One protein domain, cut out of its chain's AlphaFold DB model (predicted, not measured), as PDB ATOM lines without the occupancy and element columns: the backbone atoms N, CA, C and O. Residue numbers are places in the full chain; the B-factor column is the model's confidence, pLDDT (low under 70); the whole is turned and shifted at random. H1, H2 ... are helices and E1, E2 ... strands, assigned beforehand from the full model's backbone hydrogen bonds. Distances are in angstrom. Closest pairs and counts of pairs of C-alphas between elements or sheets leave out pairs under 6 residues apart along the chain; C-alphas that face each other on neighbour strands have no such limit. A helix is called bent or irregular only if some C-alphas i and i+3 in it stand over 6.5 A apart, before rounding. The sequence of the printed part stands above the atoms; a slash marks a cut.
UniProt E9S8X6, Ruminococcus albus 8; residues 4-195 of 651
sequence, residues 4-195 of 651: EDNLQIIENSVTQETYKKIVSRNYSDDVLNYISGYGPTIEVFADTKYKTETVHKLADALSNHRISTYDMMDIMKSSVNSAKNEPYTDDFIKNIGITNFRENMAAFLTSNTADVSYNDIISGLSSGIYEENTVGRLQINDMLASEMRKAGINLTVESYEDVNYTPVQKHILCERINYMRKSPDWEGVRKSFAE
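What this domain is: This is residues 4 to 195 of the 651 residues of a protein of Ruminococcus albus 8 (UniProt E9S8X6). The model is a long rod of short helices, in which the chain winds in stacked turns: H1, H3, H5, H7 and H9 make one gently curved row, and H2, H4, H6 and H8 make a second row beside it. Past H8 and H9 the stack gives way to a looser end, with a small two-strand hairpin, E1 and E2, then H10 and H12 crossing steeply, and H13 at the tip. The printed part has 192 residues, with thirteen named helices and two named strands in the order H1 to H9, E1, E2, H10 to H13; the class is mostly helix, and the sheet, order E1 - E2, is antiparallel. The whole is loose, with a radius of gyration of the C-alphas of 20.2 A and spans of 70 by 32 by 26 A.

How they stand to each other: H1, residues 4 to 13, is close to but not clearly touching H2, residues 16 to 25. H1 touches H3, residues 29 to 37, with Asn 6 and Ser 36 closest at 5.5 A between C-alphas. H4, residues 39 to 47, is the hub, touching four helices; it is only just irregular, with C-alphas 40 and 43 6.9 A apart. H2 touches H4 at a steep tilt of 63 degrees, the same way, the closest C-alphas being those of Ile 22 and Ala 46, 5.1 A apart. H5, H6, H7 and H8, residues 52 to 63, 69 to 81, 86 to 95 and 101 to 110, form an up and down bundle, each helix running against the one before it. H5 and H6 form a helical hairpin at a shallow tilt of 17 degrees; their closest C-alphas, of Leu 62 and Thr 69, are 7.0 A apart. H7 and H8 form another at 9 degrees, with C-alphas 92 and 108 closest at 6.6 A; H7 is irregular, with C-alphas 87 and 90 7.6 A apart. H9, residues 118 to 126, touches H8 at a steep tilt of 45 degrees, closest at the C-alphas of Phe 108 and Tyr 118, 5.6 A. E1, residues 130 to 132, and E2, residues 138 to 140, form an antiparallel hairpin, with N 131 and O 139 within hydrogen-bond range at 2.9 A. H10, residues 142 to 150, and H12, residues 171 to 180, touch about perpendicular at 88 degrees, closest at the C-alphas of Leu 144 and Asn 178, 6.8 A. H11, residues 166 to 169, meets H12 only through their link. H13, residues 186 to 194, touches no helix. Every O i to N i+4 pair is within hydrogen-bond range in H1, H2, H5, H8, H9, H10, H12 and H13, against 4 of 5 in H3, 3 of 5 in H4, 7 of 9 in H6 and 4 of 6 in H7; H11 is too short for such a pair.

Where its parts are: H1 begins at C-alpha 4, at (-65.723, 37.411, 39.710). H6, the longest helix, measures 19.8 A from C-alpha 69 at (-84.993, 48.175, 43.833) to C-alpha 81 at (-75.069, 61.312, 54.815). H5 measures 16.4 A and H7 14.9 A, while E1 and E2 measure 7.1 A each. H13 ends at C-alpha 194, at (-101.782, 79.650, 73.074).

The domain as a whole: The two C-alphas farthest apart, of Glu 4 and Gly 188, are 69.7 A apart. The printed part has no cut. The link from H10 to H11, residues 151 to 165, is long; the link from H8 to H9 is short, and the others are tight. The mean pLDDT of the printed part is 84.5, and it is under 70 at residues 39 to 40, 97 to 99, 135 to 136 and 155 to 169.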
ATOM      1  N   GLU A   4     -66.810  36.872  40.536       92.19
ATOM      2  CA  GLU A   4     -65.723  37.411  39.710       92.19
ATOM      3  C   GLU A   4     -66.270  38.290  38.581       92.19
ATOM      4  O   GLU A   4     -65.804  39.414  38.404       92.19
ATOM      5  N   ASP A   5     -67.326  37.836  37.900       92.62
ATOM      6  CA  ASP A   5     -68.015  38.598  36.855       92.62
ATOM      7  C   ASP A   5     -68.559  39.927  37.406       92.62
ATOM      8  O   ASP A   5     -68.383  40.983  36.797       92.62
ATOM      9  N   ASN A   6     -69.192  39.892  38.586       92.00
ATOM     10  CA  ASN A   6     -69.731  41.090  39.233       92.00
ATOM     11  C   ASN A   6     -68.630  42.089  39.603       92.00
ATOM     12  O   ASN A   6     -68.759  43.277  39.308       92.00
ATOM     13  N   LEU A   7     -67.542  41.621  40.221       93.50
ATOM     14  CA  LEU A   7     -66.413  42.477  40.591       93.50
ATOM     15  C   LEU A   7     -65.740  43.089  39.362       93.50
ATOM     16  O   LEU A   7     -65.402  44.270  39.393       93.50
ATOM     17  N   GLN A   8     -65.621  42.337  38.265       93.25
ATOM     18  CA  GLN A   8     -65.043  42.851  37.027       93.25
ATOM     19  C   GLN A   8     -65.903  43.954  36.397       93.25
ATOM     20  O   GLN A   8     -65.365  44.948  35.905       93.25
ATOM     21  N   ILE A   9     -67.234  43.807  36.417       91.88
ATOM     22  CA  ILE A   9     -68.166  44.851  35.959       91.88
ATOM     23  C   ILE A   9     -68.014  46.110  36.816       91.88
ATOM     24  O   ILE A   9     -67.926  47.211  36.269       91.88
ATOM     25  N   ILE A  10     -67.946  45.955  38.140       92.25
ATOM     26  CA  ILE A  10     -67.781  47.068  39.080       92.25
ATOM     27  C   ILE A  10     -66.447  47.780  38.829       92.25
ATOM     28  O   ILE A  10     -66.445  48.996  38.659       92.25
ATOM     29  N   GLU A  11     -65.332  47.048  38.740       93.69
ATOM     30  CA  GLU A  11     -63.997  47.610  38.491       93.69
ATOM     31  C   GLU A  11     -63.951  48.465  37.219       93.69
ATOM     32  O   GLU A  11     -63.349  49.535  37.204       93.69
ATOM     33  N   ASN A  12     -64.635  48.019  36.162       91.75
ATOM     34  CA  ASN A  12     -64.698  48.732  34.886       91.75
ATOM     35  C   ASN A  12     -65.631  49.956  34.908       91.75
ATOM     36  O   ASN A  12     -65.599  50.755  33.971       91.75
ATOM     37  N   SER A  13     -66.474  50.092  35.936       89.31
ATOM     38  CA  SER A  13     -67.543  51.096  35.995       89.31
ATOM     39  C   SER A  13     -67.248  52.272  36.928       89.31
ATOM     40  O   SER A  13     -67.930  53.289  36.831       89.31
ATOM     41  N   VAL A  14     -66.263  52.162  37.825       90.44
ATOM     42  CA  VAL A  14     -65.945  53.202  38.821       90.44
ATOM     43  C   VAL A  14     -64.447  53.473  38.930       90.44
ATOM     44  O   VAL A  14     -63.615  52.794  38.332       90.44
ATOM     45  N   THR A  15     -64.076  54.492  39.707       92.81
ATOM     46  CA  THR A  15     -62.664  54.768  39.989       92.81
ATOM     47  C   THR A  15     -62.017  53.629  40.784       92.81
ATOM     48  O   THR A  15     -62.667  52.924  41.560       92.81
ATOM     49  N   GLN A  16     -60.695  53.492  40.659       93.56
ATOM     50  CA  GLN A  16     -59.914  52.523  41.439       93.56
ATOM     51  C   GLN A  16     -60.029  52.736  42.958       93.56
ATOM     52  O   GLN A  16     -59.883  51.789  43.729       93.56
ATOM     53  N   GLU A  17     -60.305  53.961  43.406       94.19
ATOM     54  CA  GLU A  17     -60.555  54.256  44.818       94.19
ATOM     55  C   GLU A  17     -61.904  53.687  45.274       94.19
ATOM     56  O   GLU A  17     -61.960  52.936  46.250       94.19
ATOM     57  N   THR A  18     -62.975  53.969  44.528       93.00
ATOM     58  CA  THR A  18     -64.319  53.432  44.784       93.00
ATOM     59  C   THR A  18     -64.319  51.904  44.751       93.00
ATOM     60  O   THR A  18     -64.881  51.262  45.638       93.00
ATOM     61  N   TYR A  19     -63.629  51.300  43.779       94.62
ATOM     62  CA  TYR A  19     -63.511  49.846  43.678       94.62
ATOM     63  C   TYR A  19     -62.849  49.231  44.920       94.62
ATOM     64  O   TYR A  19     -63.378  48.280  45.500       94.62
ATOM     65  N   LYS A  20     -61.742  49.813  45.403       95.94
ATOM     66  CA  LYS A  20     -61.081  49.358  46.639       95.94
ATOM     67  C   LYS A  20     -61.998  49.452  47.856       95.94
ATOM     68  O   LYS A  20     -61.999  48.526  48.668       95.94
ATOM     69  N   LYS A  21     -62.797  50.522  47.971       94.94
ATOM     70  CA  LYS A  21     -63.807  50.650  49.034       94.94
ATOM     71  C   LYS A  21     -64.808  49.495  48.966       94.94
ATOM     72  O   LYS A  21     -64.978  48.808  49.969       94.94
ATOM     73  N   ILE A  22     -65.384  49.206  47.796       94.44
ATOM     74  CA  ILE A  22     -66.318  48.079  47.609       94.44
ATOM     75  C   ILE A  22     -65.689  46.737  47.998       94.44
ATOM     76  O   ILE A  22     -66.292  45.979  48.756       94.44
ATOM     77  N   VAL A  23     -64.464  46.451  47.546       94.88
ATOM     78  CA  VAL A  23     -63.764  45.203  47.899       94.88
ATOM     79  C   VAL A  23     -63.538  45.110  49.412       94.88
ATOM     80  O   VAL A  23     -63.771  44.056  50.003       94.88
ATOM     81  N   SER A  24     -63.155  46.215  50.060       95.06
ATOM     82  CA  SER A  24     -62.906  46.253  51.509       95.06
ATOM     83  C   SER A  24     -64.154  46.017  52.366       95.06
ATOM     84  O   SER A  24     -64.034  45.533  53.488       95.06
ATOM     85  N   ARG A  25     -65.353  46.303  51.835       94.25
ATOM     86  CA  ARG A  25     -66.627  46.052  52.531       94.25
ATOM     87  C   ARG A  25     -66.937  44.569  52.682       94.25
ATOM     88  O   ARG A  25     -67.730  44.229  53.552       94.25
ATOM     89  N   ASN A  26     -66.324  43.712  51.860       94.25
ATOM     90  CA  ASN A  26     -66.579  42.274  51.805       94.25
ATOM     91  C   ASN A  26     -68.070  41.929  51.611       94.25
ATOM     92  O   ASN A  26     -68.630  41.098  52.325       94.25
ATOM     93  N   TYR A  27     -68.709  42.590  50.643       95.19
ATOM     94  CA  TYR A  27     -70.118  42.365  50.334       95.19
ATOM     95  C   TYR A  27     -70.409  40.935  49.845       95.19
ATOM     96  O   TYR A  27     -69.580  40.313  49.163       95.19
ATOM     97  N   SER A  28     -71.605  40.440  50.179       93.31
ATOM     98  CA  SER A  28     -72.162  39.174  49.700       93.31
ATOM     99  C   SER A  28     -72.372  39.184  48.184       93.31
ATOM    100  O   SER A  28     -72.443  40.240  47.550       93.31
ATOM    101  N   ASP A  29     -72.487  37.998  47.590       90.94
ATOM    102  CA  ASP A  29     -72.683  37.870  46.144       90.94
ATOM    103  C   ASP A  29     -74.010  38.493  45.680       90.94
ATOM    104  O   ASP A  29     -74.063  39.041  44.580       90.94
ATOM    105  N   ASP A  30     -75.039  38.506  46.534       88.00
ATOM    106  CA  ASP A  30     -76.322  39.164  46.259       88.00
ATOM    107  C   ASP A  30     -76.181  40.687  46.167       88.00
ATOM    108  O   ASP A  30     -76.668  41.300  45.213       88.00
ATOM    109  N   VAL A  31     -75.450  41.303  47.105       92.12
ATOM    110  CA  VAL A  31     -75.160  42.745  47.055       92.12
ATOM    111  C   VAL A  31     -74.320  43.077  45.828       92.12
ATOM    112  O   VAL A  31     -74.641  44.026  45.112       92.12
ATOM    113  N   LEU A  32     -73.275  42.291  45.546       93.06
ATOM    114  CA  LEU A  32     -72.428  42.498  44.368       93.06
ATOM    115  C   LEU A  32     -73.219  42.363  43.062       93.06
ATOM    116  O   LEU A  32     -72.996  43.140  42.137       93.06
ATOM    117  N   ASN A  33     -74.152  41.413  42.994       89.88
ATOM    118  CA  ASN A  33     -75.035  41.219  41.846       89.88
ATOM    119  C   ASN A  33     -76.046  42.368  41.687       89.88
ATOM    120  O   ASN A  33     -76.385  42.724  40.561       89.88
ATOM    121  N   TYR A  34     -76.515  42.964  42.788       88.44
ATOM    122  CA  TYR A  34     -77.362  44.155  42.740       88.44
ATOM    123  C   TYR A  34     -76.588  45.374  42.217       88.44
ATOM    124  O   TYR A  34     -77.006  45.988  41.235       88.44
ATOM    125  N   ILE A  35     -75.440  45.708  42.817       90.94
ATOM    126  CA  ILE A  35     -74.708  46.936  42.462       90.94
ATOM    127  C   ILE A  35     -74.047  46.855  41.078       90.94
ATOM    128  O   ILE A  35     -73.946  47.875  40.398       90.94
ATOM    129  N   SER A  36     -73.649  45.662  40.612       88.44
ATOM    130  CA  SER A  36     -73.107  45.476  39.254       88.44
ATOM    131  C   SER A  36     -74.160  45.715  38.164       88.44
ATOM    132  O   SER A  36     -73.820  46.134  37.058       88.44
ATOM    133  N   GLY A  37     -75.442  45.497  38.477       82.00
ATOM    134  CA  GLY A  37     -76.567  45.746  37.576       82.00
ATOM    135  C   GLY A  37     -76.984  47.216  37.468       82.00
ATOM    136  O   GLY A  37     -77.707  47.571  36.537       82.00
ATOM    137  N   TYR A  38     -76.529  48.080  38.384       73.88
ATOM    138  CA  TYR A  38     -76.943  49.483  38.469       73.88
ATOM    139  C   TYR A  38     -75.741  50.412  38.711       73.88
ATOM    140  O   TYR A  38     -75.492  50.849  39.830       73.88
ATOM    141  N   GLY A  39     -75.022  50.781  37.647       63.50
ATOM    142  CA  GLY A  39     -73.791  51.597  37.706       63.50
ATOM    143  C   GLY A  39     -73.823  52.841  38.623       63.50
ATOM    144  O   GLY A  39     -72.922  52.979  39.446       63.50
ATOM    145  N   PRO A  40     -74.864  53.703  38.585       61.69
ATOM    146  CA  PRO A  40     -74.977  54.873  39.472       61.69
ATOM    147  C   PRO A  40     -75.106  54.560  40.977       61.69
ATOM    148  O   PRO A  40     -75.106  55.479  41.789       61.69
ATOM    149  N   THR A  41     -75.248  53.289  41.368       73.19
ATOM    150  CA  THR A  41     -75.365  52.864  42.779       73.19
ATOM    151  C   THR A  41     -74.046  52.502  43.424       73.19
ATOM    152  O   THR A  41     -73.947  52.515  44.647       73.19
ATOM    153  N   ILE A  42     -73.023  52.190  42.631       88.44
ATOM    154  CA  ILE A  42     -71.786  51.607  43.155       88.44
ATOM    155  C   ILE A  42     -71.103  52.577  44.130       88.44
ATOM    156  O   ILE A  42     -70.666  52.163  45.200       88.44
ATOM    157  N   GLU A  43     -71.069  53.872  43.807       90.81
ATOM    158  CA  GLU A  43     -70.497  54.901  44.686       90.81
ATOM    159  C   GLU A  43     -71.270  55.024  46.008       90.81
ATOM    160  O   GLU A  43     -70.663  55.061  47.076       90.81
ATOM    161  N   VAL A  44     -72.603  54.954  45.964       92.69
ATOM    162  CA  VAL A  44     -73.460  54.995  47.162       92.69
ATOM    163  C   VAL A  44     -73.134  53.839  48.115       92.69
ATOM    164  O   VAL A  44     -72.998  54.036  49.319       92.69
ATOM    165  N   PHE A  45     -72.959  52.627  47.589       94.56
ATOM    166  CA  PHE A  45     -72.604  51.452  48.393       94.56
ATOM    167  C   PHE A  45     -71.137  51.451  48.842       94.56
ATOM    168  O   PHE A  45     -70.794  50.780  49.818       94.56
ATOM    169  N   ALA A  46     -70.261  52.184  48.156       93.69
ATOM    170  CA  ALA A  46     -68.891  52.394  48.601       93.69
ATOM    171  C   ALA A  46     -68.844  53.348  49.806       93.69
ATOM    172  O   ALA A  46     -68.131  53.076  50.781       93.69
ATOM    173  N   ASP A  47     -69.642  54.417  49.756       94.31
ATOM    174  CA  ASP A  47     -69.590  55.546  50.689       94.31
ATOM    175  C   ASP A  47     -70.652  55.508  51.802       94.31
ATOM    176  O   ASP A  47     -70.607  56.325  52.720       94.31
ATOM    177  N   THR A  48     -71.574  54.542  51.778       95.12
ATOM    178  CA  THR A  48     -72.578  54.328  52.836       95.12
ATOM    179  C   THR A  48     -71.967  54.292  54.239       95.12
ATOM    180  O   THR A  48     -70.961  53.623  54.487       95.12
ATOM    181  N   LYS A  49     -72.598  54.960  55.206       96.31
ATOM    182  CA  LYS A  49     -72.189  54.890  56.616       96.31
ATOM    183  C   LYS A  49     -72.696  53.637  57.328       96.31
ATOM    184  O   LYS A  49     -72.223  53.354  58.424       96.31
ATOM    185  N   TYR A  50     -73.604  52.875  56.717       97.56
ATOM    186  CA  TYR A  50     -74.063  51.609  57.281       97.56
ATOM    187  C   TYR A  50     -72.939  50.575  57.335       97.56
ATOM    188  O   TYR A  50     -72.042  50.519  56.481       97.56
ATOM    189  N   LYS A  51     -73.028  49.698  58.327       97.50
ATOM    190  CA  LYS A  51     -72.232  48.482  58.439       97.50
ATOM    191  C   LYS A  51     -72.597  47.526  57.310       97.50
ATOM    192  O   LYS A  51     -73.750  47.430  56.895       97.50
ATOM    193  N   THR A  52     -71.611  46.749  56.867       96.50
ATOM    194  CA  THR A  52     -71.793  45.717  55.836       96.50
ATOM    195  C   THR A  52     -72.959  44.777  56.163       96.50
ATOM    196  O   THR A  52     -73.759  44.468  55.285       96.50
ATOM    197  N   GLU A  53     -73.100  44.376  57.429       96.50
ATOM    198  CA  GLU A  53     -74.177  43.485  57.881       96.50
ATOM    199  C   GLU A  53     -75.573  44.073  57.634       96.50
ATOM    200  O   GLU A  53     -76.477  43.383  57.171       96.50
ATOM    201  N   THR A  54     -75.743  45.372  57.867       97.25
ATOM    202  CA  THR A  54     -76.993  46.092  57.602       97.25
ATOM    203  C   THR A  54     -77.323  46.082  56.109       97.25
ATOM    204  O   THR A  54     -78.457  45.810  55.720       97.25
ATOM    205  N   VAL A  55     -76.319  46.304  55.252       96.56
ATOM    206  CA  VAL A  55     -76.481  46.244  53.789       96.56
ATOM    207  C   VAL A  55     -76.866  44.833  53.337       96.56
ATOM    208  O   VAL A  55     -77.719  44.686  52.461       96.56
ATOM    209  N   HIS A  56     -76.295  43.791  53.950       95.94
ATOM    210  CA  HIS A  56     -76.674  42.402  53.678       95.94
ATOM    211  C   HIS A  56     -78.132  42.120  54.045       95.94
ATOM    212  O   HIS A  56     -78.851  41.550  53.228       95.94
ATOM    213  N   LYS A  57     -78.595  42.563  55.220       95.31
ATOM    214  CA  LYS A  57     -79.999  42.414  55.639       95.31
ATOM    215  C   LYS A  57     -80.971  43.090  54.670       95.31
ATOM    216  O   LYS A  57     -82.004  42.521  54.327       95.31
ATOM    217  N   LEU A  58     -80.637  44.288  54.193       94.00
ATOM    218  CA  LEU A  58     -81.454  45.005  53.209       94.00
ATOM    219  C   LEU A  58     -81.459  44.304  51.842       94.00
ATOM    220  O   LEU A  58     -82.502  44.222  51.196       94.00
ATOM    221  N   ALA A  59     -80.321  43.751  51.417       92.50
ATOM    222  CA  ALA A  59     -80.245  42.958  50.194       92.50
ATOM    223  C   ALA A  59     -81.038  41.648  50.296       92.50
ATOM    224  O   ALA A  59     -81.715  41.279  49.340       92.50
ATOM    225  N   ASP A  60     -81.035  40.988  51.454       92.75
ATOM    226  CA  ASP A  60     -81.906  39.839  51.718       92.75
ATOM    227  C   ASP A  60     -83.391  40.239  51.659       92.75
ATOM    228  O   ASP A  60     -84.194  39.579  50.995       92.75
ATOM    229  N   ALA A  61     -83.767  41.376  52.253       91.00
ATOM    230  CA  ALA A  61     -85.125  41.907  52.147       91.00
ATOM    231  C   ALA A  61     -85.530  42.196  50.684       91.00
ATOM    232  O   ALA A  61     -86.668  41.918  50.300       91.00
ATOM    233  N   LEU A  62     -84.611  42.704  49.857       89.75
ATOM    234  CA  LEU A  62     -84.822  42.921  48.421       89.75
ATOM    235  C   LEU A  62     -85.007  41.597  47.663       89.75
ATOM    236  O   LEU A  62     -85.953  41.463  46.884       89.75
ATOM    237  N   SER A  63     -84.137  40.615  47.906       89.44
ATOM    238  CA  SER A  63     -84.201  39.282  47.289       89.44
ATOM    239  C   SER A  63     -85.493  38.544  47.636       89.44
ATOM    240  O   SER A  63     -86.062  37.858  46.790       89.44
ATOM    241  N   ASN A  64     -86.007  38.746  48.851       89.50
ATOM    242  CA  ASN A  64     -87.291  38.213  49.305       89.50
ATOM    243  C   ASN A  64     -88.498  39.087  48.904       89.50
ATOM    244  O   ASN A  64     -89.597  38.886  49.419       89.50
ATOM    245  N   HIS A  65     -88.314  40.064  48.007       87.50
ATOM    246  CA  HIS A  65     -89.356  40.977  47.512       87.50
ATOM    247  C   HIS A  65     -90.101  41.752  48.608       87.50
ATOM    248  O   HIS A  65     -91.252  42.150  48.426       87.50
ATOM    249  N   ARG A  66     -89.447  41.982  49.751       87.00
ATOM    250  CA  ARG A  66     -89.997  42.778  50.857       87.00
ATOM    251  C   ARG A  66     -89.820  44.274  50.619       87.00
ATOM    252  O   ARG A  66     -90.634  45.056  51.089       87.00
ATOM    253  N   ILE A  67     -88.787  44.657  49.869       88.69
ATOM    254  CA  ILE A  67     -88.561  46.014  49.352       88.69
ATOM    255  C   ILE A  67     -88.297  45.953  47.843       88.69
ATOM    256  O   ILE A  67     -87.881  44.915  47.325       88.69
ATOM    257  N   SER A  68     -88.529  47.052  47.124       87.88
ATOM    258  CA  SER A  68     -88.190  47.173  45.701       87.88
ATOM    259  C   SER A  68     -86.760  47.675  45.472       87.88
ATOM    260  O   SER A  68     -86.076  48.151  46.379       87.88
ATOM    261  N   THR A  69     -86.299  47.620  44.221       86.44
ATOM    262  CA  THR A  69     -84.993  48.175  43.833       86.44
ATOM    263  C   THR A  69     -84.905  49.688  44.042       86.44
ATOM    264  O   THR A  69     -83.812  50.184  44.316       86.44
ATOM    265  N   TYR A  70     -86.028  50.409  43.939       86.56
ATOM    266  CA  TYR A  70     -86.117  51.845  44.222       86.56
ATOM    267  C   TYR A  70     -86.003  52.129  45.720       86.56
ATOM    268  O   TYR A  70     -85.263  53.017  46.124       86.56
ATOM    269  N   ASP A  71     -86.659  51.317  46.544       87.62
ATOM    270  CA  ASP A  71     -86.608  51.454  48.000       87.62
ATOM    271  C   ASP A  71     -85.185  51.219  48.535       87.62
ATOM    272  O   ASP A  71     -84.676  51.999  49.339       87.62
ATOM    273  N   MET A  72     -84.499  50.186  48.023       90.25
ATOM    274  CA  MET A  72     -83.086  49.932  48.327       90.25
ATOM    275  C   MET A  72     -82.213  51.142  47.965       90.25
ATOM    276  O   MET A  72     -81.352  51.546  48.740       90.25
ATOM    277  N   MET A  73     -82.446  51.751  46.800       88.88
ATOM    278  CA  MET A  73     -81.715  52.941  46.371       88.88
ATOM    279  C   MET A  73     -81.915  54.119  47.331       88.88
ATOM    280  O   MET A  73     -80.938  54.778  47.682       88.88
ATOM    281  N   ASP A  74     -83.151  54.402  47.737       88.06
ATOM    282  CA  ASP A  74     -83.459  55.554  48.590       88.06
ATOM    283  C   ASP A  74     -82.861  55.395  49.992       88.06
ATOM    284  O   ASP A  74     -82.227  56.324  50.504       88.06
ATOM    285  N   ILE A  75     -82.951  54.190  50.567       91.44
ATOM    286  CA  ILE A  75     -82.297  53.848  51.837       91.44
ATOM    287  C   ILE A  75     -80.784  54.056  51.727       91.44
ATOM    288  O   ILE A  75     -80.175  54.730  52.563       91.44
ATOM    289  N   MET A  76     -80.169  53.516  50.674       93.38
ATOM    290  CA  MET A  76     -78.721  53.576  50.514       93.38
ATOM    291  C   MET A  76     -78.232  55.000  50.235       93.38
ATOM    292  O   MET A  76     -77.222  55.408  50.802       93.38
ATOM    293  N   LYS A  77     -78.959  55.807  49.456       91.06
ATOM    294  CA  LYS A  77     -78.633  57.232  49.266       91.06
ATOM    295  C   LYS A  77     -78.672  58.003  50.582       91.06
ATOM    296  O   LYS A  77     -77.749  58.763  50.864       91.06
ATOM    297  N   SER A  78     -79.703  57.780  51.398       88.94
ATOM    298  CA  SER A  78     -79.815  58.398  52.725       88.94
ATOM    299  C   SER A  78     -78.629  58.014  53.622       88.94
ATOM    300  O   SER A  78     -78.045  58.867  54.297       88.94
ATOM    301  N   SER A  79     -78.194  56.751  53.548       93.94
ATOM    302  CA  SER A  79     -77.117  56.206  54.380       93.94
ATOM    303  C   SER A  79     -75.732  56.843  54.166       93.94
ATOM    304  O   SER A  79     -74.853  56.718  55.016       93.94
ATOM    305  N   VAL A  80     -75.494  57.519  53.036       93.31
ATOM    306  CA  VAL A  80     -74.208  58.197  52.763       93.31
ATOM    307  C   VAL A  80     -74.022  59.397  53.694       93.31
ATOM    308  O   VAL A  80     -72.922  59.663  54.180       93.31
ATOM    309  N   ASN A  81     -75.111  60.101  54.001       88.19
ATOM    310  CA  ASN A  81     -75.069  61.312  54.815       88.19
ATOM    311  C   ASN A  81     -75.135  61.002  56.314       88.19
ATOM    312  O   ASN A  81     -74.477  61.673  57.111       88.19
ATOM    313  N   SER A  82     -75.874  59.966  56.712       89.31
ATOM    314  CA  SER A  82     -76.125  59.609  58.113       89.31
ATOM    315  C   SER A  82     -76.394  58.111  58.259       89.31
ATOM    316  O   SER A  82     -76.801  57.467  57.301       89.31
ATOM    317  N   ALA A  83     -76.174  57.567  59.455       93.38
ATOM    318  CA  ALA A  83     -76.558  56.202  59.824       93.38
ATOM    319  C   ALA A  83     -77.398  56.170  61.114       93.38
ATOM    320  O   ALA A  83     -77.412  55.168  61.824       93.38
ATOM    321  N   LYS A  84     -78.077  57.275  61.452       92.12
ATOM    322  CA  LYS A  84     -78.885  57.388  62.680       92.12
ATOM    323  C   LYS A  84     -79.989  56.330  62.754       92.12
ATOM    324  O   LYS A  84     -80.300  55.854  63.839       92.12
ATOM    325  N   ASN A  85     -80.553  55.943  61.612       93.25
ATOM    326  CA  ASN A  85     -81.620  54.947  61.537       93.25
ATOM    327  C   ASN A  85     -81.128  53.489  61.488       93.25
ATOM    328  O   ASN A  85     -81.942  52.578  61.626       93.25
ATOM    329  N   GLU A  86     -79.821  53.247  61.318       96.19
ATOM    330  CA  GLU A  86     -79.242  51.902  61.215       96.19
ATOM    331  C   GLU A  86     -79.667  50.959  62.363       96.19
ATOM    332  O   GLU A  86     -80.033  49.815  62.061       96.19
ATOM    333  N   PRO A  87     -79.709  51.388  63.645       96.56
ATOM    334  CA  PRO A  87     -80.170  50.539  64.746       96.56
ATOM    335  C   PRO A  87     -81.597  49.999  64.579       96.56
ATOM    336  O   PRO A  87     -81.913  48.956  65.142       96.56
ATOM    337  N   TYR A  88     -82.444  50.665  63.790       95.31
ATOM    338  CA  TYR A  88     -83.851  50.301  63.596       95.31
ATOM    339  C   TYR A  88     -84.100  49.444  62.347       95.31
ATOM    340  O   TYR A  88     -85.249  49.175  62.004       95.31
ATOM    341  N   THR A  89     -83.048  49.008  61.645       94.75
ATOM    342  CA  THR A  89     -83.172  48.233  60.393       94.75
ATOM    343  C   THR A  89     -83.993  46.955  60.568       94.75
ATOM    344  O   THR A  89     -84.803  46.631  59.704       94.75
ATOM    345  N   ASP A  90     -83.816  46.240  61.682       93.12
ATOM    346  CA  ASP A  90     -84.549  44.994  61.939       93.12
ATOM    347  C   ASP A  90     -86.043  45.256  62.188       93.12
ATOM    348  O   ASP A  90     -86.890  44.555  61.628       93.12
ATOM    349  N   ASP A  91     -86.375  46.302  62.952       91.75
ATOM    350  CA  ASP A  91     -87.759  46.729  63.197       91.75
ATOM    351  C   ASP A  91     -88.432  47.185  61.895       91.75
ATOM    352  O   ASP A  91     -89.541  46.750  61.571       91.75
ATOM    353  N   PHE A  92     -87.730  47.985  61.090       92.44
ATOM    354  CA  PHE A  92     -88.192  48.406  59.770       92.44
ATOM    355  C   PHE A  92     -88.469  47.206  58.859       92.44
ATOM    356  O   PHE A  92     -89.573  47.066  58.326       92.44
ATOM    357  N   ILE A  93     -87.496  46.296  58.726       90.56
ATOM    358  CA  ILE A  93     -87.640  45.084  57.921       90.56
ATOM    359  C   ILE A  93     -88.795  44.234  58.453       90.56
ATOM    360  O   ILE A  93     -89.523  43.653  57.659       90.56
ATOM    361  N   LYS A  94     -89.029  44.147  59.763       87.31
ATOM    362  CA  LYS A  94     -90.184  43.428  60.322       87.31
ATOM    363  C   LYS A  94     -91.518  44.055  59.889       87.31
ATOM    364  O   LYS A  94     -92.418  43.312  59.495       87.31
ATOM    365  N   ASN A  95     -91.623  45.382  59.886       82.25
ATOM    366  CA  ASN A  95     -92.884  46.102  59.677       82.25
ATOM    367  C   ASN A  95     -93.309  46.268  58.207       82.25
ATOM    368  O   ASN A  95     -94.504  46.335  57.927       82.25
ATOM    369  N   ILE A  96     -92.388  46.235  57.240       74.06
ATOM    370  CA  ILE A  96     -92.711  46.351  55.797       74.06
ATOM    371  C   ILE A  96     -93.558  45.196  55.215       74.06
ATOM    372  O   ILE A  96     -94.021  45.288  54.081       74.06
ATOM    373  N   GLY A  97     -93.770  44.104  55.960       60.22
ATOM    374  CA  GLY A  97     -94.618  42.969  55.548       60.22
ATOM    375  C   GLY A  97     -96.088  43.073  55.972       60.22
ATOM    376  O   GLY A  97     -96.866  42.157  55.710       60.22
ATOM    377  N   ILE A  98     -96.456  44.154  56.657       53.69
ATOM    378  CA  ILE A  98     -97.788  44.415  57.205       53.69
ATOM    379  C   ILE A  98     -98.345  45.644  56.458       53.69
ATOM    380  O   ILE A  98     -97.582  46.417  55.882       53.69
ATOM    381  N   THR A  99     -99.670  45.796  56.373       59.19
ATOM    382  CA  THR A  99    -100.355  47.022  55.906       59.19
ATOM    383  C   THR A  99     -99.564  48.307  56.225       59.19
ATOM    384  O   THR A  99     -99.028  48.421  57.322       59.19
ATOM    385  N   ASN A 100     -99.525  49.268  55.288       72.56
ATOM    386  CA  ASN A 100     -98.830  50.568  55.393       72.56
ATOM    387  C   ASN A 100     -97.305  50.570  55.113       72.56
ATOM    388  O   ASN A 100     -96.530  51.277  55.759       72.56
ATOM    389  N   PHE A 101     -96.850  49.821  54.099       82.06
ATOM    390  CA  PHE A 101     -95.445  49.806  53.641       82.06
ATOM    391  C   PHE A 101     -94.833  51.205  53.436       82.06
ATOM    392  O   PHE A 101     -93.703  51.463  53.851       82.06
ATOM    393  N   ARG A 102     -95.571  52.111  52.787       83.00
ATOM    394  CA  ARG A 102     -95.074  53.447  52.440       83.00
ATOM    395  C   ARG A 102     -94.850  54.334  53.665       83.00
ATOM    396  O   ARG A 102     -93.802  54.967  53.752       83.00
ATOM    397  N   GLU A 103     -95.749  54.286  54.645       84.25
ATOM    398  CA  GLU A 103     -95.585  54.973  55.933       84.25
ATOM    399  C   GLU A 103     -94.333  54.477  56.673       84.25
ATOM    400  O   GLU A 103     -93.535  55.274  57.161       84.25
ATOM    401  N   ASN A 104     -94.104  53.158  56.680       87.69
ATOM    402  CA  ASN A 104     -92.917  52.557  57.290       87.69
ATOM    403  C   ASN A 104     -91.616  52.981  56.599       87.69
ATOM    404  O   ASN A 104     -90.626  53.274  57.271       87.69
ATOM    405  N   MET A 105     -91.615  53.041  55.265       88.00
ATOM    406  CA  MET A 105     -90.481  53.547  54.491       88.00
ATOM    407  C   MET A 105     -90.199  55.017  54.810       88.00
ATOM    408  O   MET A 105     -89.061  55.379  55.112       88.00
ATOM    409  N   ALA A 106     -91.236  55.857  54.786       86.06
ATOM    410  CA  ALA A 106     -91.115  57.275  55.096       86.06
ATOM    411  C   ALA A 106     -90.568  57.491  56.516       86.06
ATOM    412  O   ALA A 106     -89.658  58.302  56.698       86.06
ATOM    413  N   ALA A 107     -91.043  56.725  57.503       87.94
ATOM    414  CA  ALA A 107     -90.548  56.770  58.878       87.94
ATOM    415  C   ALA A 107     -89.064  56.387  58.980       87.94
ATOM    416  O   ALA A 107     -88.273  57.108  59.594       87.94
ATOM    417  N   PHE A 108     -88.660  55.291  58.333       90.12
ATOM    418  CA  PHE A 108     -87.277  54.820  58.373       90.12
ATOM    419  C   PHE A 108     -86.309  55.817  57.732       90.12
ATOM    420  O   PHE A 108     -85.261  56.114  58.308       90.12
ATOM    421  N   LEU A 109     -86.673  56.394  56.584       88.19
ATOM    422  CA  LEU A 109     -85.867  57.425  55.925       88.19
ATOM    423  C   LEU A 109     -85.791  58.710  56.758       88.19
ATOM    424  O   LEU A 109     -84.710  59.282  56.892       88.19
ATOM    425  N   THR A 110     -86.910  59.132  57.353       84.31
ATOM    426  CA  THR A 110     -86.991  60.355  58.170       84.31
ATOM    427  C   THR A 110     -86.151  60.250  59.440       84.31
ATOM    428  O   THR A 110     -85.421  61.184  59.765       84.31
ATOM    429  N   SER A 111     -86.161  59.097  60.118       87.44
ATOM    430  CA  SER A 111     -85.337  58.862  61.318       87.44
ATOM    431  C   SER A 111     -83.824  58.934  61.062       87.44
ATOM    432  O   SER A 111     -83.038  59.023  62.001       87.44
ATOM    433  N   ASN A 112     -83.381  58.923  59.796       88.38
ATOM    434  CA  ASN A 112     -81.961  59.074  59.486       88.38
ATOM    435  C   ASN A 112     -81.477  60.530  59.568       88.38
ATOM    436  O   ASN A 112     -80.287  60.783  59.777       88.38
ATOM    437  N   THR A 113     -82.389  61.482  59.367       79.56
ATOM    438  CA  THR A 113     -82.099  62.921  59.327       79.56
ATOM    439  C   THR A 113     -82.696  63.670  60.513       79.56
ATOM    440  O   THR A 113     -82.114  64.659  60.953       79.56
ATOM    441  N   ALA A 114     -83.827  63.206  61.044       77.38
ATOM    442  CA  ALA A 114     -84.481  63.790  62.206       77.38
ATOM    443  C   ALA A 114     -83.796  63.387  63.521       77.38
ATOM    444  O   ALA A 114     -83.044  62.414  63.585       77.38
ATOM    445  N   ASP A 115     -84.081  64.137  64.585       78.19
ATOM    446  CA  ASP A 115     -83.674  63.795  65.952       78.19
ATOM    447  C   ASP A 115     -84.794  63.059  66.703       78.19
ATOM    448  O   ASP A 115     -85.172  63.410  67.813       78.19
ATOM    449  N   VAL A 116     -85.386  62.066  66.034       81.75
ATOM    450  CA  VAL A 116     -86.498  61.246  66.533       81.75
ATOM    451  C   VAL A 116     -86.290  59.813  66.050       81.75
ATOM    452  O   VAL A 116     -85.873  59.598  64.907       81.75
ATOM    453  N   SER A 117     -86.556  58.826  66.910       89.19
ATOM    454  CA  SER A 117     -86.341  57.422  66.558       89.19
ATOM    455  C   SER A 117     -87.364  56.923  65.532       89.19
ATOM    456  O   SER A 117     -88.473  57.445  65.418       89.19
ATOM    457  N   TYR A 118     -87.021  55.863  64.794       90.00
ATOM    458  CA  TYR A 118     -87.979  55.187  63.910       90.00
ATOM    459  C   TYR A 118     -89.242  54.754  64.671       90.00
ATOM    460  O   TYR A 118     -90.353  54.977  64.197       90.00
ATOM    461  N   ASN A 119     -89.074  54.187  65.869       89.50
ATOM    462  CA  ASN A 119     -90.181  53.663  66.667       89.50
ATOM    463  C   ASN A 119     -91.128  54.773  67.153       89.50
ATOM    464  O   ASN A 119     -92.344  54.588  67.110       89.50
ATOM    465  N   ASP A 120     -90.601  55.946  67.504       87.94
ATOM    466  CA  ASP A 120     -91.419  57.108  67.878       87.94
ATOM    467  C   ASP A 120     -92.220  57.634  66.677       87.94
ATOM    468  O   ASP A 120     -93.407  57.948  66.789       87.94
ATOM    469  N   ILE A 121     -91.624  57.648  65.479       87.38
ATOM    470  CA  ILE A 121     -92.340  58.032  64.254       87.38
ATOM    471  C   ILE A 121     -93.463  57.032  63.934       87.38
ATOM    472  O   ILE A 121     -94.573  57.449  63.597       87.38
ATOM    473  N   ILE A 122     -93.211  55.726  64.071       88.25
ATOM    474  CA  ILE A 122     -94.236  54.681  63.891       88.25
ATOM    475  C   ILE A 122     -95.363  54.816  64.927       88.25
ATOM    476  O   ILE A 122     -96.543  54.689  64.579       88.25
ATOM    477  N   SER A 123     -95.027  55.125  66.181       87.38
ATOM    478  CA  SER A 123     -96.010  55.441  67.224       87.38
ATOM    479  C   SER A 123     -96.842  56.673  66.849       87.38
ATOM    480  O   SER A 123     -98.074  56.660  66.958       87.38
ATOM    481  N   GLY A 124     -96.196  57.713  66.316       87.12
ATOM    482  CA  GLY A 124     -96.848  58.930  65.844       87.12
ATOM    483  C   GLY A 124     -97.802  58.693  64.672       87.12
ATOM    484  O   GLY A 124     -98.920  59.208  64.692       87.12
ATOM    485  N   LEU A 125     -97.415  57.873  63.692       86.25
ATOM    486  CA  LEU A 125     -98.291  57.421  62.602       86.25
ATOM    487  C   LEU A 125     -99.524  56.693  63.156       86.25
ATOM    488  O   LEU A 125    -100.660  57.062  62.861       86.25
ATOM    489  N   SER A 126     -99.304  55.726  64.048       86.50
ATOM    490  CA  SER A 126    -100.377  54.944  64.680       86.50
ATOM    491  C   SER A 126    -101.326  55.814  65.514       86.50
ATOM    492  O   SER A 126    -102.521  55.538  65.611       86.50
ATOM    493  N   SER A 127    -100.801  56.892  66.098       84.81
ATOM    494  CA  SER A 127    -101.541  57.841  66.932       84.81
ATOM    495  C   SER A 127    -102.189  58.987  66.144       84.81
ATOM    496  O   SER A 127    -102.824  59.854  66.756       84.81
ATOM    497  N   GLY A 128    -102.035  59.021  64.814       86.50
ATOM    498  CA  GLY A 128    -102.584  60.057  63.932       86.50
ATOM    499  C   GLY A 128    -101.878  61.413  64.022       86.50
ATOM    500  O   GLY A 128    -102.472  62.438  63.694       86.50
ATOM    501  N   ILE A 129    -100.636  61.436  64.510       87.56
ATOM    502  CA  ILE A 129     -99.782  62.632  64.519       87.56
ATOM    503  C   ILE A 129     -99.279  62.918  63.113       87.56
ATOM    504  O   ILE A 129     -99.296  64.064  62.665       87.56
ATOM    505  N   TYR A 130     -98.844  61.861  62.435       86.50
ATOM    506  CA  TYR A 130     -98.275  61.934  61.106       86.50
ATOM    507  C   TYR A 130     -99.153  61.224  60.084       86.50
ATOM    508  O   TYR A 130     -99.907  60.314  60.422       86.50
ATOM    509  N   GLU A 131     -99.004  61.620  58.828       84.00
ATOM    510  CA  GLU A 131     -99.584  60.948  57.670       84.00
ATOM    511  C   GLU A 131     -98.632  61.026  56.471       84.00
ATOM    512  O   GLU A 131     -97.723  61.862  56.426       84.00
ATOM    513  N   GLU A 132     -98.832  60.143  55.495       79.12
ATOM    514  CA  GLU A 132     -98.128  60.204  54.216       79.12
ATOM    515  C   GLU A 132     -98.777  61.256  53.305       79.12
ATOM    516  O   GLU A 132     -99.993  61.282  53.112       79.12
ATOM    517  N   ASN A 133     -97.959  62.123  52.713       74.44
ATOM    518  CA  ASN A 133     -98.408  63.104  51.736       74.44
ATOM    519  C   ASN A 133     -98.426  62.536  50.303       74.44
ATOM    520  O   ASN A 133     -97.994  61.420  50.027       74.44
ATOM    521  N   THR A 134     -98.882  63.339  49.340       71.25
ATOM    522  CA  THR A 134     -99.051  62.910  47.936       71.25
ATOM    523  C   THR A 134     -97.754  62.542  47.205       71.25
ATOM    524  O   THR A 134     -97.821  61.968  46.118       71.25
ATOM    525  N   VAL A 135     -96.586  62.856  47.777       68.62
ATOM    526  CA  VAL A 135     -95.261  62.522  47.226       68.62
ATOM    527  C   VAL A 135     -94.546  61.422  48.020       68.62
ATOM    528  O   VAL A 135     -93.361  61.183  47.794       68.62
ATOM    529  N   GLY A 136     -95.248  60.746  48.931       67.12
ATOM    530  CA  GLY A 136     -94.720  59.622  49.702       67.12
ATOM    531  C   GLY A 136     -93.783  60.002  50.844       67.12
ATOM    532  O   GLY A 136     -92.902  59.226  51.215       67.12
ATOM    533  N   ARG A 137     -93.933  61.217  51.381       74.12
ATOM    534  CA  ARG A 137     -93.175  61.726  52.533       74.12
ATOM    535  C   ARG A 137     -94.081  61.894  53.744       74.12
ATOM    536  O   ARG A 137     -95.293  62.030  53.606       74.12
ATOM    537  N   LEU A 138     -93.475  61.924  54.925       78.56
ATOM    538  CA  LEU A 138     -94.183  62.142  56.179       78.56
ATOM    539  C   LEU A 138     -94.522  63.629  56.363       78.56
ATOM    540  O   LEU A 138     -93.667  64.489  56.159       78.56
ATOM    541  N   GLN A 139     -95.741  63.927  56.796       78.88
ATOM    542  CA  GLN A 139     -96.156  65.253  57.260       78.88
ATOM    543  C   GLN A 139     -96.950  65.135  58.566       78.88
ATOM    544  O   GLN A 139     -97.458  64.060  58.877       78.88
ATOM    545  N   ILE A 140     -97.081  66.224  59.333       83.69
ATOM    546  CA  ILE A 140     -98.085  66.270  60.413       83.69
ATOM    547  C   ILE A 140     -99.470  66.224  59.772       83.69
ATOM    548  O   ILE A 140     -99.718  66.936  58.801       83.69
ATOM    549  N   ASN A 141    -100.372  65.438  60.355       85.44
ATOM    550  CA  ASN A 141    -101.760  65.376  59.924       85.44
ATOM    551  C   ASN A 141    -102.407  66.773  59.900       85.44
ATOM    552  O   ASN A 141    -102.311  67.530  60.870       85.44
ATOM    553  N   ASP A 142    -103.118  67.098  58.819       82.81
ATOM    554  CA  ASP A 142    -103.689  68.434  58.591       82.81
ATOM    555  C   ASP A 142    -104.551  68.959  59.754       82.81
ATOM    556  O   ASP A 142    -104.531  70.159  60.066       82.81
ATOM    557  N   MET A 143    -105.296  68.073  60.424       84.94
ATOM    558  CA  MET A 143    -106.117  68.438  61.579       84.94
ATOM    559  C   MET A 143    -105.238  68.848  62.760       84.94
ATOM    560  O   MET A 143    -105.466  69.905  63.348       84.94
ATOM    561  N   LEU A 144    -104.211  68.057  63.077       87.00
ATOM    562  CA  LEU A 144    -103.269  68.377  64.148       87.00
ATOM    563  C   LEU A 144    -102.485  69.655  63.826       87.00
ATOM    564  O   LEU A 144    -102.389  70.538  64.673       87.00
ATOM    565  N   ALA A 145    -102.016  69.813  62.587       85.06
ATOM    566  CA  ALA A 145    -101.326  71.023  62.146       85.06
ATOM    567  C   ALA A 145    -102.207  72.277  62.297       85.06
ATOM    568  O   ALA A 145    -101.723  73.350  62.668       85.06
ATOM    569  N   SER A 146    -103.511  72.156  62.028       84.38
ATOM    570  CA  SER A 146    -104.486  73.228  62.258       84.38
ATOM    571  C   SER A 146    -104.599  73.585  63.741       84.38
ATOM    572  O   SER A 146    -104.527  74.763  64.091       84.38
ATOM    573  N   GLU A 147    -104.711  72.586  64.616       87.12
ATOM    574  CA  GLU A 147    -104.784  72.797  66.064       87.12
ATOM    575  C   GLU A 147    -103.498  73.407  66.632       87.12
ATOM    576  O   GLU A 147    -103.572  74.334  67.437       87.12
ATOM    577  N   MET A 148    -102.326  72.992  66.150       85.75
ATOM    578  CA  MET A 148    -101.042  73.594  66.529       85.75
ATOM    579  C   MET A 148    -100.962  75.074  66.142       85.75
ATOM    580  O   MET A 148    -100.602  75.908  66.970       85.75
ATOM    581  N   ARG A 149    -101.363  75.436  64.914       85.19
ATOM    582  CA  ARG A 149    -101.406  76.847  64.482       85.19
ATOM    583  C   ARG A 149    -102.364  77.674  65.334       85.19
ATOM    584  O   ARG A 149    -102.043  78.791  65.725       85.19
ATOM    585  N   LYS A 150    -103.535  77.117  65.651       85.38
ATOM    586  CA  LYS A 150    -104.504  77.738  66.564       85.38
ATOM    587  C   LYS A 150    -103.978  77.859  67.998       85.38
ATOM    588  O   LYS A 150    -104.463  78.715  68.734       85.38
ATOM    589  N   ALA A 151    -103.034  77.010  68.393       83.75
ATOM    590  CA  ALA A 151    -102.317  77.073  69.661       83.75
ATOM    591  C   ALA A 151    -101.104  78.029  69.620       83.75
ATOM    592  O   ALA A 151    -100.280  78.004  70.523       83.75
ATOM    593  N   GLY A 152    -100.963  78.852  68.571       79.19
ATOM    594  CA  GLY A 152     -99.875  79.829  68.443       79.19
ATOM    595  C   GLY A 152     -98.539  79.239  67.987       79.19
ATOM    596  O   GLY A 152     -97.554  79.965  67.873       79.19
ATOM    597  N   ILE A 153     -98.481  77.941  67.676       78.19
ATOM    598  CA  ILE A 153     -97.243  77.296  67.246       78.19
ATOM    599  C   ILE A 153     -97.025  77.571  65.766       78.19
ATOM    600  O   ILE A 153     -97.777  77.108  64.903       78.19
ATOM    601  N   ASN A 154     -95.943  78.289  65.467       71.88
ATOM    602  CA  ASN A 154     -95.520  78.481  64.093       71.88
ATOM    603  C   ASN A 154     -94.965  77.163  63.533       71.88
ATOM    604  O   ASN A 154     -93.993  76.595  64.048       71.88
ATOM    605  N   LEU A 155     -95.622  76.675  62.488       69.69
ATOM    606  CA  LEU A 155     -95.182  75.558  61.667       69.69
ATOM    607  C   LEU A 155     -94.630  76.167  60.375       69.69
ATOM    608  O   LEU A 155     -95.337  76.230  59.369       69.69
ATOM    609  N   THR A 156     -93.412  76.710  60.410       56.75
ATOM    610  CA  THR A 156     -92.757  77.182  59.186       56.75
ATOM    611  C   THR A 156     -92.472  75.982  58.292       56.75
ATOM    612  O   THR A 156     -91.785  75.040  58.683       56.75
ATOM    613  N   VAL A 157     -93.027  76.009  57.080       51.84
ATOM    614  CA  VAL A 157     -92.639  75.090  56.009       51.84
ATOM    615  C   VAL A 157     -91.385  75.686  55.383       51.84
ATOM    616  O   VAL A 157     -91.475  76.667  54.641       51.84
ATOM    617  N   GLU A 158     -90.210  75.159  55.719       42.62
ATOM    618  CA  GLU A 158     -88.961  75.561  55.070       42.62
ATOM    619  C   GLU A 158     -88.932  75.023  53.632       42.62
ATOM    620  O   GLU A 158     -88.376  73.975  53.342       42.62
ATOM    621  N   SER A 159     -89.549  75.775  52.714       39.41
ATOM    622  CA  SER A 159     -89.525  75.586  51.255       39.41
ATOM    623  C   SER A 159     -90.105  74.264  50.710       39.41
ATOM    624  O   SER A 159     -90.210  73.245  51.380       39.41
ATOM    625  N   TYR A 160     -90.505  74.282  49.435       42.97
ATOM    626  CA  TYR A 160     -91.095  73.128  48.739       42.97
ATOM    627  C   TYR A 160     -90.112  71.955  48.527       42.97
ATOM    628  O   TYR A 160     -90.553  70.865  48.163       42.97
ATOM    629  N   GLU A 161     -88.807  72.155  48.749       43.50
ATOM    630  CA  GLU A 161     -87.778  71.124  48.551       43.50
ATOM    631  C   GLU A 161     -87.363  70.429  49.872       43.50
ATOM    632  O   GLU A 161     -87.071  69.229  49.844       43.50
ATOM    633  N   ASP A 162     -87.516  71.100  51.029       44.19
ATOM    634  CA  ASP A 162     -87.031  70.683  52.365       44.19
ATOM    635  C   ASP A 162     -88.138  70.502  53.435       44.19
ATOM    636  O   ASP A 162     -87.933  70.690  54.634       44.19
ATOM    637  N   VAL A 163     -89.327  70.042  53.033       44.94
ATOM    638  CA  VAL A 163     -90.530  69.872  53.895       44.94
ATOM    639  C   VAL A 163     -90.366  68.873  55.076       44.94
ATOM    640  O   VAL A 163     -91.311  68.623  55.818       44.94
ATOM    641  N   ASN A 164     -89.183  68.303  55.315       47.59
ATOM    642  CA  ASN A 164     -88.994  67.185  56.252       47.59
ATOM    643  C   ASN A 164     -88.480  67.562  57.656       47.59
ATOM    644  O   ASN A 164     -88.422  66.679  58.511       47.59
ATOM    645  N   TYR A 165     -88.087  68.812  57.920       48.16
ATOM    646  CA  TYR A 165     -87.343  69.127  59.151       48.16
ATOM    647  C   TYR A 165     -88.217  69.623  60.315       48.16
ATOM    648  O   TYR A 165     -88.198  69.027  61.392       48.16
ATOM    649  N   THR A 166     -89.054  70.639  60.120       50.38
ATOM    650  CA  THR A 166     -89.786  71.305  61.217       50.38
ATOM    651  C   THR A 166     -90.862  70.464  61.931       50.38
ATOM    652  O   THR A 166     -90.976  70.571  63.154       50.38
ATOM    653  N   PRO A 167     -91.668  69.627  61.243       53.25
ATOM    654  CA  PRO A 167     -92.743  68.863  61.885       53.25
ATOM    655  C   PRO A 167     -92.257  67.789  62.875       53.25
ATOM    656  O   PRO A 167     -92.858  67.603  63.932       53.25
ATOM    657  N   VAL A 168     -91.156  67.102  62.547       57.41
ATOM    658  CA  VAL A 168     -90.586  66.022  63.375       57.41
ATOM    659  C   VAL A 168     -89.681  66.580  64.472       57.41
ATOM    660  O   VAL A 168     -89.659  66.040  65.572       57.41
ATOM    661  N   GLN A 169     -89.020  67.719  64.245       62.66
ATOM    662  CA  GLN A 169     -88.313  68.451  65.308       62.66
ATOM    663  C   GLN A 169     -89.237  68.838  66.474       62.66
ATOM    664  O   GLN A 169     -88.788  68.925  67.610       62.66
ATOM    665  N   LYS A 170     -90.538  69.022  66.211       70.31
ATOM    666  CA  LYS A 170     -91.559  69.315  67.229       70.31
ATOM    667  C   LYS A 170     -92.349  68.078  67.670       70.31
ATOM    668  O   LYS A 170     -93.455  68.232  68.182       70.31
ATOM    669  N   HIS A 171     -91.819  66.862  67.492       78.94
ATOM    670  CA  HIS A 171     -92.538  65.615  67.784       78.94
ATOM    671  C   HIS A 171     -93.166  65.589  69.184       78.94
ATOM    672  O   HIS A 171     -94.360  65.327  69.293       78.94
ATOM    673  N   ILE A 172     -92.415  65.964  70.224       79.25
ATOM    674  CA  ILE A 172     -92.911  66.015  71.611       79.25
ATOM    675  C   ILE A 172     -94.129  66.946  71.724       79.25
ATOM    676  O   ILE A 172     -95.144  66.607  72.327       79.25
ATOM    677  N   LEU A 173     -94.068  68.122  71.098       80.06
ATOM    678  CA  LEU A 173     -95.174  69.077  71.096       80.06
ATOM    679  C   LEU A 173     -96.393  68.545  70.327       80.06
ATOM    680  O   LEU A 173     -97.536  68.742  70.749       80.06
ATOM    681  N   CYS A 174     -96.156  67.834  69.224       84.06
ATOM    682  CA  CYS A 174     -97.195  67.146  68.466       84.06
ATOM    683  C   CYS A 174     -97.873  66.054  69.301       84.06
ATOM    684  O   CYS A 174     -99.101  65.986  69.309       84.06
ATOM    685  N   GLU A 175     -97.110  65.230  70.023       85.38
ATOM    686  CA  GLU A 175     -97.645  64.207  70.928       85.38
ATOM    687  C   GLU A 175     -98.530  64.827  72.002       85.38
ATOM    688  O   GLU A 175     -99.668  64.397  72.201       85.38
ATOM    689  N   ARG A 176     -98.050  65.905  72.622       87.00
ATOM    690  CA  ARG A 176     -98.767  66.627  73.673       87.00
ATOM    691  C   ARG A 176    -100.082  67.200  73.183       87.00
ATOM    692  O   ARG A 176    -101.118  66.964  73.795       87.00
ATOM    693  N   ILE A 177    -100.088  67.900  72.052       87.88
ATOM    694  CA  ILE A 177    -101.330  68.454  71.494       87.88
ATOM    695  C   ILE A 177    -102.256  67.337  71.020       87.88
ATOM    696  O   ILE A 177    -103.468  67.414  71.225       87.88
ATOM    697  N   ASN A 178    -101.710  66.266  70.443       89.25
ATOM    698  CA  ASN A 178    -102.495  65.106  70.044       89.25
ATOM    699  C   ASN A 178    -103.139  64.388  71.241       89.25
ATOM    700  O   ASN A 178    -104.231  63.836  71.102       89.25
ATOM    701  N   TYR A 179    -102.492  64.408  72.406       88.50
ATOM    702  CA  TYR A 179    -103.059  63.948  73.668       88.50
ATOM    703  C   TYR A 179    -104.129  64.922  74.180       88.50
ATOM    704  O   TYR A 179    -105.291  64.540  74.320       88.50
ATOM    705  N   MET A 180    -103.776  66.196  74.372       89.81
ATOM    706  CA  MET A 180    -104.657  67.214  74.954       89.81
ATOM    707  C   MET A 180    -105.937  67.437  74.143       89.81
ATOM    708  O   MET A 180    -106.999  67.636  74.731       89.81
ATOM    709  N   ARG A 181    -105.891  67.341  72.806       88.38
ATOM    710  CA  ARG A 181    -107.079  67.510  71.946       88.38
ATOM    711  C   ARG A 181    -108.143  66.426  72.121       88.38
ATOM    712  O   ARG A 181    -109.249  66.579  71.612       88.38
ATOM    713  N   LYS A 182    -107.807  65.320  72.795       86.75
ATOM    714  CA  LYS A 182    -108.763  64.267  73.173       86.75
ATOM    715  C   LYS A 182    -109.555  64.641  74.434       86.75
ATOM    716  O   LYS A 182    -110.553  63.988  74.722       86.75
ATOM    717  N   SER A 183    -109.129  65.675  75.168       85.50
ATOM    718  CA  SER A 183    -109.851  66.202  76.327       85.50
ATOM    719  C   SER A 183    -111.206  66.793  75.912       85.50
ATOM    720  O   SER A 183    -111.258  67.543  74.932       85.50
ATOM    721  N   PRO A 184    -112.294  66.541  76.669       87.19
ATOM    722  CA  PRO A 184    -113.587  67.193  76.444       87.19
ATOM    723  C   PRO A 184    -113.509  68.727  76.466       87.19
ATOM    724  O   PRO A 184    -114.244  69.389  75.737       87.19
ATOM    725  N   ASP A 185    -112.581  69.285  77.251       90.81
ATOM    726  CA  ASP A 185    -112.394  70.728  77.434       90.81
ATOM    727  C   ASP A 185    -111.227  71.293  76.599       90.81
ATOM    728  O   ASP A 185    -110.642  72.324  76.947       90.81
ATOM    729  N   TRP A 186    -110.873  70.636  75.483       92.00
ATOM    730  CA  TRP A 186    -109.734  71.016  74.634       92.00
ATOM    731  C   TRP A 186    -109.707  72.504  74.273       92.00
ATOM    732  O   TRP A 186    -108.650  73.115  74.321       92.00
ATOM    733  N   GLU A 187    -110.845  73.126  73.966       92.69
ATOM    734  CA  GLU A 187    -110.877  74.543  73.582       92.69
ATOM    735  C   GLU A 187    -110.348  75.472  74.693       92.69
ATOM    736  O   GLU A 187    -109.629  76.434  74.414       92.69
ATOM    737  N   GLY A 188    -110.647  75.161  75.960       93.38
ATOM    738  CA  GLY A 188    -110.136  75.907  77.112       93.38
ATOM    739  C   GLY A 188    -108.638  75.683  77.335       93.38
ATOM    740  O   GLY A 188    -107.898  76.648  77.557       93.38
ATOM    741  N   VAL A 189    -108.192  74.428  77.209       93.06
ATOM    742  CA  VAL A 189    -106.769  74.055  77.290       93.06
ATOM    743  C   VAL A 189    -105.986  74.752  76.181       93.06
ATOM    744  O   VAL A 189    -105.024  75.459  76.462       93.06
ATOM    745  N   ARG A 190    -106.440  74.635  74.928       92.94
ATOM    746  CA  ARG A 190    -105.826  75.228  73.734       92.94
ATOM    747  C   ARG A 190    -105.669  76.732  73.864       92.94
ATOM    748  O   ARG A 190    -104.619  77.255  73.506       92.94
ATOM    749  N   LYS A 191    -106.691  77.433  74.366       92.38
ATOM    750  CA  LYS A 191    -106.614  78.881  74.590       92.38
ATOM    751  C   LYS A 191    -105.529  79.226  75.612       92.38
ATOM    752  O   LYS A 191    -104.705  80.084  75.336       92.38
ATOM    753  N   SER A 192    -105.494  78.518  76.739       92.25
ATOM    754  CA  SER A 192    -104.478  78.733  77.783       92.25
ATOM    755  C   SER A 192    -103.070  78.360  77.299       92.25
ATOM    756  O   SER A 192    -102.093  78.986  77.689       92.25
ATOM    757  N   PHE A 193    -102.964  77.362  76.420       89.88
ATOM    758  CA  PHE A 193    -101.708  76.942  75.804       89.88
ATOM    759  C   PHE A 193    -101.201  77.956  74.769       89.88
ATOM    760  O   PHE A 193    -100.003  78.175  74.645       89.88
ATOM    761  N   ALA A 194    -102.112  78.604  74.039       88.25
ATOM    762  CA  ALA A 194    -101.782  79.650  73.074       88.25
ATOM    763  C   ALA A 194    -101.381  80.982  73.726       88.25
ATOM    764  O   ALA A 194    -100.856  81.861  73.046       88.25
ATOM    765  N   GLU A 195    -101.681  81.160  75.014       87.75
ATOM    766  CA  GLU A 195    -101.363  82.366  75.771       87.75
ATOM    767  C   GLU A 195     -99.953  82.237  76.381       87.75
ATOM    768  O   GLU A 195     -99.769  81.481  77.344       87.75
TER     769      GLU A 195